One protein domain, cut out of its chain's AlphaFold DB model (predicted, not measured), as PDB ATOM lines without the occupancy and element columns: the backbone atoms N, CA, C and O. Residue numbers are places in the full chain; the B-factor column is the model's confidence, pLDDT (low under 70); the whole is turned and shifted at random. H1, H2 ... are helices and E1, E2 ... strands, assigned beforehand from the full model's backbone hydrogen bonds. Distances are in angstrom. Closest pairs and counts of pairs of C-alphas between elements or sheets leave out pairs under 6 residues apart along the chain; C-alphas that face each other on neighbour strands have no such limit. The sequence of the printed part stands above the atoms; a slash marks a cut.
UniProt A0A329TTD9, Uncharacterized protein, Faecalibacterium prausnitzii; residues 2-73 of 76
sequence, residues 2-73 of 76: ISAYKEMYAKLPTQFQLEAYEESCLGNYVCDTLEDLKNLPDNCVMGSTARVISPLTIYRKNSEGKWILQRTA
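Overview. This is residues 2 to 73 of the 76 residues of an uncharacterized protein of Faecalibacterium prausnitzii (UniProt A0A329TTD9). A small twisted sheet, E1 to E4, with the short helix H2 over one face, has a long arm, residues 10 to 27, leading away to helix H1. Residues 2 to 8 and 10 to 16 stand free. The printed part has 72 residues, under half in named elements, ordered H1, E1, H2, E2, E3, E4: class mixed, sheet mixed. It is only just extended, close to loose: radius of gyration of the C-alphas 16.8 A, spans 49 by 21 by 20 A.

Arrangement. Start at H1, residues 2 to 9, not on the sheet; 3 of its 4 O i to N i+4 pairs are within hydrogen-bond range. E1, residues 28 to 31, is parallel to E2, residues 49 to 52; N 29 and O 49 are 2.8 A apart. H2, residues 36 to 39, lies over E2, height over the sheet 8.5 A. E2, E3, residues 57 to 61, and E4, residues 67 to 72, form a meander, successive antiparallel neighbours; N 50 and O 59 are 2.9 A apart, N 58 and O 71 2.8 A.

Along the chain. Find C-alpha 2 at (-24.478, 53.790, -27.981); H1 runs 11.2 A. E4 runs 13.7 A to C-alpha 72 at (-6.377, 17.505, -21.964).

Size, cuts and confidence. The printed part has no cut; H1 to E1 is a long link. Look for pLDDT under 70 at residues 2 to 6, 9 and 14 to 26.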
ATOM      1  N   ILE A   2     -24.063  55.119 -27.473       55.25
ATOM      2  CA  ILE A   2     -24.478  53.790 -27.981       55.25
ATOM      3  C   ILE A   2     -25.962  53.734 -28.416       55.25
ATOM      4  O   ILE A   2     -26.325  52.927 -29.266       55.25
ATOM      5  N   SER A   3     -26.823  54.602 -27.875       58.34
ATOM      6  CA  SER A   3     -28.265  54.616 -28.172       58.34
ATOM      7  C   SER A   3     -28.587  55.004 -29.621       58.34
ATOM      8  O   SER A   3     -29.334  54.296 -30.291       58.34
ATOM      9  N   ALA A   4     -27.965  56.069 -30.134       67.31
ATOM     10  CA  ALA A   4     -28.245  56.592 -31.474       67.31
ATOM     11  C   ALA A   4     -27.873  55.609 -32.602       67.31
ATOM     12  O   ALA A   4     -28.573  55.519 -33.607       67.31
ATOM     13  N   TYR A   5     -26.802  54.830 -32.417       67.00
ATOM     14  CA  TYR A   5     -26.383  53.815 -33.387       67.00
ATOM     15  C   TYR A   5     -27.419  52.689 -33.517       67.00
ATOM     16  O   TYR A   5     -27.794  52.316 -34.628       67.00
ATOM     17  N   LYS A   6     -27.938  52.190 -32.386       68.00
ATOM     18  CA  LYS A   6     -28.951  51.124 -32.375       68.00
ATOM     19  C   LYS A   6     -30.251  51.563 -33.052       68.00
ATOM     20  O   LYS A   6     -30.836  50.793 -33.808       68.00
ATOM     21  N   GLU A   7     -30.669  52.807 -32.833       75.12
ATOM     22  CA  GLU A   7     -31.874  53.368 -33.455       75.12
ATOM     23  C   GLU A   7     -31.739  53.563 -34.971       75.12
ATOM     24  O   GLU A   7     -32.715  53.384 -35.701       75.12
ATOM     25  N   MET A   8     -30.550  53.921 -35.463       74.38
ATOM     26  CA  MET A   8     -30.285  54.015 -36.902       74.38
ATOM     27  C   MET A   8     -30.222  52.635 -37.557       74.38
ATOM     28  O   MET A   8     -30.774  52.451 -38.639       74.38
ATOM     29  N   TYR A   9     -29.619  51.655 -36.881       69.12
ATOM     30  CA  TYR A   9     -29.523  50.283 -37.379       69.12
ATOM     31  C   TYR A   9     -30.896  49.614 -37.517       69.12
ATOM     32  O   TYR A   9     -31.182  48.980 -38.529       69.12
ATOM     33  N   ALA A  10     -31.792  49.831 -36.547       71.31
ATOM     34  CA  ALA A  10     -33.161  49.308 -36.580       71.31
ATOM     35  C   ALA A  10     -33.996  49.831 -37.764       71.31
ATOM     36  O   ALA A  10     -35.000  49.223 -38.127       71.31
ATOM     37  N   LYS A  11     -33.594  50.956 -38.370       79.88
ATOM     38  CA  LYS A  11     -34.266  51.565 -39.527       79.88
ATOM     39  C   LYS A  11     -33.709  51.088 -40.872       79.88
ATOM     40  O   LYS A  11     -34.257  51.466 -41.905       79.88
ATOM     41  N   LEU A  12     -32.636  50.291 -40.888       76.25
ATOM     42  CA  LEU A  12     -32.092  49.739 -42.128       76.25
ATOM     43  C   LEU A  12     -32.985  48.606 -42.654       76.25
ATOM     44  O   LEU A  12     -33.514  47.836 -41.850       76.25
ATOM     45  N   PRO A  13     -33.135  48.460 -43.983       77.50
ATOM     46  CA  PRO A  13     -33.842  47.323 -44.560       77.50
ATOM     47  C   PRO A  13     -33.169  46.010 -44.152       77.50
ATOM     48  O   PRO A  13     -31.943  45.940 -44.084       77.50
ATOM     49  N   THR A  14     -33.953  44.955 -43.942       69.00
ATOM     50  CA  THR A  14     -33.498  43.662 -43.397       69.00
ATOM     51  C   THR A  14     -32.360  43.019 -44.195       69.00
ATOM     52  O   THR A  14     -31.560  42.289 -43.637       69.00
ATOM     53  N   GLN A  15     -32.242  43.323 -45.491       68.19
ATOM     54  CA  GLN A  15     -31.141  42.862 -46.348       68.19
ATOM     55  C   GLN A  15     -29.790  43.552 -46.050       68.19
ATOM     56  O   GLN A  15     -28.738  42.990 -46.336       68.19
ATOM     57  N   PHE A  16     -29.816  44.770 -45.495       62.75
ATOM     58  CA  PHE A  16     -28.640  45.549 -45.070       62.75
ATOM     59  C   PHE A  16     -28.411  45.501 -43.562       62.75
ATOM     60  O   PHE A  16     -27.337  45.875 -43.091       62.75
ATOM     61  N   GLN A  17     -29.397  45.009 -42.810       62.69
ATOM     62  CA  GLN A  17     -29.138  44.368 -41.535       62.69
ATOM     63  C   GLN A  17     -28.377  43.082 -41.867       62.69
ATOM     64  O   GLN A  17     -28.949  41.998 -41.887       62.69
ATOM     65  N   LEU A  18     -27.073  43.209 -42.159       57.50
ATOM     66  CA  LEU A  18     -26.137  42.120 -41.894       57.50
ATOM     67  C   LEU A  18     -26.588  41.571 -40.550       57.50
ATOM     68  O   LEU A  18     -26.739  42.392 -39.636       57.50
ATOM     69  N   GLU A  19     -26.920  40.273 -40.462       52.22
ATOM     70  CA  GLU A  19     -27.140  39.639 -39.163       52.22
ATOM     71  C   GLU A  19     -26.017  40.186 -38.325       52.22
ATOM     72  O   GLU A  19     -24.850  40.010 -38.706       52.22
ATOM     73  N   ALA A  20     -26.380  41.049 -37.360       51.91
ATOM     74  CA  ALA A  20     -25.387  41.711 -36.550       51.91
ATOM     75  C   ALA A  20     -24.507  40.547 -36.166       51.91
ATOM     76  O   ALA A  20     -25.053  39.525 -35.744       51.91
ATOM     77  N   TYR A  21     -23.214  40.622 -36.492       48.50
ATOM     78  CA  TYR A  21     -22.246  39.747 -35.872       48.50
ATOM     79  C   TYR A  21     -22.598  39.922 -34.408       48.50
ATOM     80  O   TYR A  21     -22.315  40.991 -33.863       48.50
ATOM     81  N   GLU A  22     -23.427  39.012 -33.877       51.47
ATOM     82  CA  GLU A  22     -23.870  39.027 -32.504       51.47
ATOM     83  C   GLU A  22     -22.522  39.015 -31.867       51.47
ATOM     84  O   GLU A  22     -21.780  38.067 -32.116       51.47
ATOM     85  N   GLU A  23     -22.140  40.160 -31.310       48.00
ATOM     86  CA  GLU A  23     -20.808  40.445 -30.824       48.00
ATOM     87  C   GLU A  23     -20.446  39.226 -30.014       48.00
ATOM     88  O   GLU A  23     -21.085  39.028 -28.987       48.00
ATOM     89  N   SER A  24     -19.658  38.301 -30.590       50.00
ATOM     90  CA  SER A  24     -19.938  36.901 -30.273       50.00
ATOM     91  C   SER A  24     -19.617  36.739 -28.813       50.00
ATOM     92  O   SER A  24     -18.452  36.762 -28.430       50.00
ATOM     93  N   CYS A  25     -20.653  36.613 -27.988       56.03
ATOM     94  CA  CYS A  25     -20.509  36.529 -26.544       56.03
ATOM     95  C   CYS A  25     -19.808  35.210 -26.149       56.03
ATOM     96  O   CYS A  25     -19.711  34.870 -24.968       56.03
ATOM     97  N   LEU A  26     -19.359  34.439 -27.153       66.50
ATOM     98  CA  LEU A  26     -18.315  33.434 -27.106       66.50
ATOM     99  C   LEU A  26     -17.009  34.074 -26.618       66.50
ATOM    100  O   LEU A  26     -16.167  34.535 -27.390       66.50
ATOM    101  N   GLY A  27     -16.832  34.071 -25.303       77.88
ATOM    102  CA  GLY A  27     -15.571  34.447 -24.686       77.88
ATOM    103  C   GLY A  27     -14.514  33.361 -24.887       77.88
ATOM    104  O   GLY A  27     -14.802  32.163 -24.793       77.88
ATOM    105  N   ASN A  28     -13.279  33.788 -25.142       85.88
ATOM    106  CA  ASN A  28     -12.094  32.937 -25.112       85.88
ATOM    107  C   ASN A  28     -11.233  33.351 -23.919       85.88
ATOM    108  O   ASN A  28     -10.573  34.387 -23.956       85.88
ATOM    109  N   TYR A  29     -11.255  32.537 -22.871       88.44
ATOM    110  CA  TYR A  29     -10.584  32.812 -21.607       88.44
ATOM    111  C   TYR A  29      -9.297  32.008 -21.476       88.44
ATOM    112  O   TYR A  29      -9.188  30.883 -21.976       88.44
ATOM    113  N   VAL A  30      -8.330  32.586 -20.774       90.19
ATOM    114  CA  VAL A  30      -7.092  31.917 -20.378       90.19
ATOM    115  C   VAL A  30      -7.000  31.995 -18.860       90.19
ATOM    116  O   VAL A  30      -7.148  33.067 -18.284       90.19
ATOM    117  N   CYS A  31      -6.805  30.841 -18.240       91.00
ATOM    118  CA  CYS A  31      -6.740  30.624 -16.804       91.00
ATOM    119  C   CYS A  31      -5.384  29.998 -16.473       91.00
ATOM    120  O   CYS A  31      -4.925  29.110 -17.197       91.00
ATOM    121  N   ASP A  32      -4.759  30.401 -15.371       90.56
ATOM    122  CA  ASP A  32      -3.510  29.772 -14.940       90.56
ATOM    123  C   ASP A  32      -3.793  28.384 -14.353       90.56
ATOM    124  O   ASP A  32      -3.126  27.401 -14.697       90.56
ATOM    125  N   THR A  33      -4.847  28.288 -13.540       90.00
ATOM    126  CA  THR A  33      -5.252  27.085 -12.809       90.00
ATOM    127  C   THR A  33      -6.725  26.725 -13.027       90.00
ATOM    128  O   THR A  33      -7.516  27.484 -13.586       90.00
ATOM    129  N   LEU A  34      -7.118  25.534 -12.564       88.19
ATOM    130  CA  LEU A  34      -8.520  25.100 -12.577       88.19
ATOM    131  C   LEU A  34      -9.415  25.921 -11.639       88.19
ATOM    132  O   LEU A  34     -10.628  25.963 -11.842       88.19
ATOM    133  N   GLU A  35      -8.853  26.555 -10.608       89.50
ATOM    134  CA  GLU A  35      -9.632  27.369  -9.672       89.50
ATOM    135  C   GLU A  35     -10.100  28.672 -10.317       89.50
ATOM    136  O   GLU A  35     -11.239  29.088 -10.097       89.50
ATOM    137  N   ASP A  36      -9.286  29.239 -11.210       88.94
ATOM    138  CA  ASP A  36      -9.606  30.461 -11.955       88.94
ATOM    139  C   ASP A  36     -10.833  30.300 -12.854       88.94
ATOM    140  O   ASP A  36     -11.520  31.274 -13.158       88.94
ATOM    141  N   LEU A  37     -11.172  29.061 -13.225       86.25
ATOM    142  CA  LEU A  37     -12.371  28.745 -13.995       86.25
ATOM    143  C   LEU A  37     -13.661  29.168 -13.267       86.25
ATOM    144  O   LEU A  37     -14.655  29.488 -13.919       86.25
ATOM    145  N   LYS A  38     -13.647  29.172 -11.924       86.31
ATOM    146  CA  LYS A  38     -14.772  29.606 -11.076       86.31
ATOM    147  C   LYS A  38     -14.911  31.126 -11.017       86.31
ATOM    148  O   LYS A  38     -15.986  31.615 -10.699       86.31
ATOM    149  N   ASN A  39     -13.835  31.852 -11.313       87.88
ATOM    150  CA  ASN A  39     -13.806  33.314 -11.315       87.88
ATOM    151  C   ASN A  39     -14.227  33.900 -12.673       87.88
ATOM    152  O   ASN A  39     -14.324  35.118 -12.818       87.88
ATOM    153  N   LEU A  40     -14.458  33.048 -13.679       85.31
ATOM    154  CA  LEU A  40     -14.950  33.478 -14.983       85.31
ATOM    155  C   LEU A  40     -16.392  33.987 -14.875       85.31
ATOM    156  O   LEU A  40     -17.188  33.432 -14.120       85.31
ATOM    157  N   PRO A  41     -16.760  35.016 -15.653       80.44
ATOM    158  CA  PRO A  41     -18.074  35.619 -15.539       80.44
ATOM    159  C   PRO A  41     -19.185  34.641 -15.951       80.44
ATOM    160  O   PRO A  41     -19.100  33.923 -16.954       80.44
ATOM    161  N   ASP A  42     -20.285  34.630 -15.203       74.56
ATOM    162  CA  ASP A  42     -21.398  33.716 -15.483       74.56
ATOM    163  C   ASP A  42     -22.153  34.063 -16.772       74.56
ATOM    164  O   ASP A  42     -22.716  33.172 -17.408       74.56
ATOM    165  N   ASN A  43     -22.059  35.312 -17.235       71.31
ATOM    166  CA  ASN A  43     -22.703  35.804 -18.456       71.31
ATOM    167  C   ASN A  43     -22.088  35.284 -19.775       71.31
ATOM    168  O   ASN A  43     -22.524  35.701 -20.846       71.31
ATOM    169  N   CYS A  44     -21.081  34.404 -19.726       71.69
ATOM    170  CA  CYS A  44     -20.495  33.823 -20.935       71.69
ATOM    171  C   CYS A  44     -21.536  33.012 -21.713       71.69
ATOM    172  O   CYS A  44     -22.196  32.140 -21.138       71.69
ATOM    173  N   VAL A  45     -21.609  33.216 -23.028       80.25
ATOM    174  CA  VAL A  45     -22.545  32.478 -23.881       80.25
ATOM    175  C   VAL A  45     -22.085  31.037 -24.098       80.25
ATOM    176  O   VAL A  45     -20.888  30.724 -24.101       80.25
ATOM    177  N   MET A  46     -23.068  30.149 -24.259       83.69
ATOM    178  CA  MET A  46     -22.895  28.765 -24.698       83.69
ATOM    179  C   MET A  46     -21.851  28.674 -25.814       83.69
ATOM    180  O   MET A  46     -21.926  29.383 -26.810       83.69
ATOM    181  N   GLY A  47     -20.893  27.762 -25.667       83.56
ATOM    182  CA  GLY A  47     -19.832  27.560 -26.648       83.56
ATOM    183  C   GLY A  47     -18.552  28.352 -26.383       83.56
ATOM    184  O   GLY A  47     -17.556  28.038 -27.039       83.56
ATOM    185  N   SER A  48     -18.550  29.277 -25.411       88.94
ATOM    186  CA  SER A  48     -17.338  29.938 -24.900       88.94
ATOM    187  C   SER A  48     -16.287  28.907 -24.496       88.94
ATOM    188  O   SER A  48     -16.632  27.811 -24.038       88.94
ATOM    189  N   THR A  49     -15.008  29.253 -24.638       90.44
ATOM    190  CA  THR A  49     -13.902  28.352 -24.296       90.44
ATOM    191  C   THR A  49     -12.994  28.948 -23.232       90.44
ATOM    192  O   THR A  49     -12.759  30.151 -23.202       90.44
ATOM    193  N   ALA A  50     -12.483  28.095 -22.350       91.38
ATOM    194  CA  ALA A  50     -11.511  28.458 -21.330       91.38
ATOM    195  C   ALA A  50     -10.314  27.511 -21.424       91.38
ATOM    196  O   ALA A  50     -10.473  26.289 -21.435       91.38
ATOM    197  N   ARG A  51      -9.113  28.075 -21.542       92.06
ATOM    198  CA  ARG A  51      -7.853  27.331 -21.600       92.06
ATOM    199  C   ARG A  51      -7.154  27.464 -20.265       92.06
ATOM    200  O   ARG A  51      -6.823  28.573 -19.870       92.06
ATOM    201  N   VAL A  52      -6.917  26.347 -19.601       92.94
ATOM    202  CA  VAL A  52      -6.162  26.293 -18.351       92.94
ATOM    203  C   VAL A  52      -4.731  25.909 -18.693       92.94
ATOM    204  O   VAL A  52      -4.516  24.981 -19.473       92.94
ATOM    205  N   ILE A  53      -3.756  26.650 -18.173       90.50
ATOM    206  CA  ILE A  53      -2.337  26.459 -18.498       90.50
ATOM    207  C   ILE A  53      -1.739  25.312 -17.673       90.50
ATOM    208  O   ILE A  53      -0.953  24.523 -18.203       90.50
ATOM    209  N   SER A  54      -2.137  25.180 -16.404       85.06
ATOM    210  CA  SER A  54      -1.645  24.152 -15.485       85.06
ATOM    211  C   SER A  54      -2.803  23.482 -14.721       85.06
ATOM    212  O   SER A  54      -3.266  24.018 -13.712       85.06
ATOM    213  N   PRO A  55      -3.290  22.306 -15.165       85.81
ATOM    214  CA  PRO A  55      -2.821  21.507 -16.299       85.81
ATOM    215  C   PRO A  55      -3.320  22.045 -17.645       85.81
ATOM    216  O   PRO A  55      -4.395  22.641 -17.713       85.81
ATOM    217  N   LEU A  56      -2.575  21.763 -18.723       89.56
ATOM    218  CA  LEU A  56      -2.863  22.252 -20.077       89.56
ATOM    219  C   LEU A  56      -4.149  21.616 -20.634       89.56
ATOM    220  O   LEU A  56      -4.134  20.566 -21.282       89.56
ATOM    221  N   THR A  57      -5.285  22.233 -20.328       91.50
ATOM    222  CA  THR A  57      -6.634  21.691 -20.538       91.50
ATOM    223  C   THR A  57      -7.548  22.740 -21.153       91.50
ATOM    224  O   THR A  57      -7.353  23.944 -21.001       91.50
ATOM    225  N   ILE A  58      -8.544  22.286 -21.908       91.06
ATOM    226  CA  ILE A  58      -9.502  23.148 -22.596       91.06
ATOM    227  C   ILE A  58     -10.904  22.760 -22.153       91.06
ATOM    228  O   ILE A  58     -11.308  21.603 -22.292       91.06
ATOM    229  N   TYR A  59     -11.652  23.748 -21.683       91.50
ATOM    230  CA  TYR A  59     -13.042  23.643 -21.272       91.50
ATOM    231  C   TYR A  59     -13.942  24.412 -22.233       91.50
ATOM    232  O   TYR A  59     -13.544  25.429 -22.806       91.50
ATOM    233  N   ARG A  60     -15.178  23.939 -22.390       91.44
ATOM    234  CA  ARG A  60     -16.223  24.615 -23.161       91.44
ATOM    235  C   ARG A  60     -17.485  24.760 -22.332       91.44
ATOM    236  O   ARG A  60     -17.897  23.804 -21.676       91.44
ATOM    237  N   LYS A  61     -18.101  25.940 -22.381       91.00
ATOM    238  CA  LYS A  61     -19.348  26.213 -21.667       91.00
ATOM    239  C   LYS A  61     -20.524  25.563 -22.397       91.00
ATOM    240  O   LYS A  61     -20.696  25.781 -23.599       91.00
ATOM    241  N   ASN A  62     -21.294  24.732 -21.701       88.62
ATOM    242  CA  ASN A  62     -22.499  24.103 -22.245       88.62
ATOM    243  C   ASN A  62     -23.719  25.047 -22.156       88.62
ATOM    244  O   ASN A  62     -23.613  26.175 -21.674       88.62
ATOM    245  N   SER A  63     -24.883  24.579 -22.615       84.19
ATOM    246  CA  SER A  63     -26.156  25.314 -22.532       84.19
ATOM    247  C   SER A  63     -26.657  25.533 -21.098       84.19
ATOM    248  O   SER A  63     -27.447  26.440 -20.867       84.19
ATOM    249  N   GLU A  64     -26.178  24.749 -20.128       84.56
ATOM    250  CA  GLU A  64     -26.466  24.924 -18.695       84.56
ATOM    251  C   GLU A  64     -25.521  25.928 -18.012       84.56
ATOM    252  O   GLU A  64     -25.599  26.124 -16.801       84.56
ATOM    253  N   GLY A  65     -24.576  26.520 -18.749       83.88
ATOM    254  CA  GLY A  65     -23.580  27.434 -18.191       83.88
ATOM    255  C   GLY A  65     -22.429  26.748 -17.444       83.88
ATOM    256  O   GLY A  65     -21.613  27.426 -16.824       83.88
ATOM    257  N   LYS A  66     -22.304  25.420 -17.513       88.31
ATOM    258  CA  LYS A  66     -21.209  24.660 -16.895       88.31
ATOM    259  C   LYS A  66     -20.032  24.512 -17.850       88.31
ATOM    260  O   LYS A  66     -20.204  24.260 -19.043       88.31
ATOM    261  N   TRP A  67     -18.824  24.604 -17.306       90.12
ATOM    262  CA  TRP A  67     -17.591  24.336 -18.037       90.12
ATOM    263  C   TRP A  67     -17.325  22.831 -18.116       90.12
ATOM    264  O   TRP A  67     -17.075  22.178 -17.107       90.12
ATOM    265  N   ILE A  68     -17.364  22.282 -19.327       91.62
ATOM    266  CA  ILE A  68     -17.142  20.860 -19.591       91.62
ATOM    267  C   ILE A  68     -15.768  20.674 -20.228       91.62
ATOM    268  O   ILE A  68     -15.449  21.339 -21.218       91.62
ATOM    269  N   LEU A  69     -14.962  19.764 -19.676       92.88
ATOM    270  CA  LEU A  69     -13.652  19.413 -20.221       92.88
ATOM    271  C   LEU A  69     -13.812  18.861 -21.643       92.88
ATOM    272  O   LEU A  69     -14.554  17.911 -21.868       92.88
ATOM    273  N   GLN A  70     -13.105  19.458 -22.597       91.25
ATOM    274  CA  GLN A  70     -13.086  19.019 -23.993       91.25
ATOM    275  C   GLN A  70     -11.812  18.254 -24.323       91.25
ATOM    276  O   GLN A  70     -11.842  17.242 -25.017       91.25
ATOM    277  N   ARG A  71     -10.668  18.765 -23.863       87.06
ATOM    278  CA  ARG A  71      -9.363  18.202 -24.198       87.06
ATOM    279  C   ARG A  71      -8.378  18.438 -23.067       87.06
ATOM    280  O   ARG A  71      -8.301  19.538 -22.528       87.06
ATOM    281  N   THR A  72      -7.574  17.422 -22.800       85.88
ATOM    282  CA  THR A  72      -6.377  17.505 -21.964       85.88
ATOM    283  C   THR A  72      -5.184  17.281 -22.872       85.88
ATOM    284  O   THR A  72      -5.139  16.284 -23.595       85.88
ATOM    285  N   ALA A  73      -4.238  18.213 -22.898       73.62
ATOM    286  CA  ALA A  73      -2.971  17.971 -23.563       73.62
ATOM    287  C   ALA A  73      -2.084  17.182 -22.601       73.62
ATOM    288  O   ALA A  73      -1.499  17.737 -21.671       73.62
TER     289      ALA A  73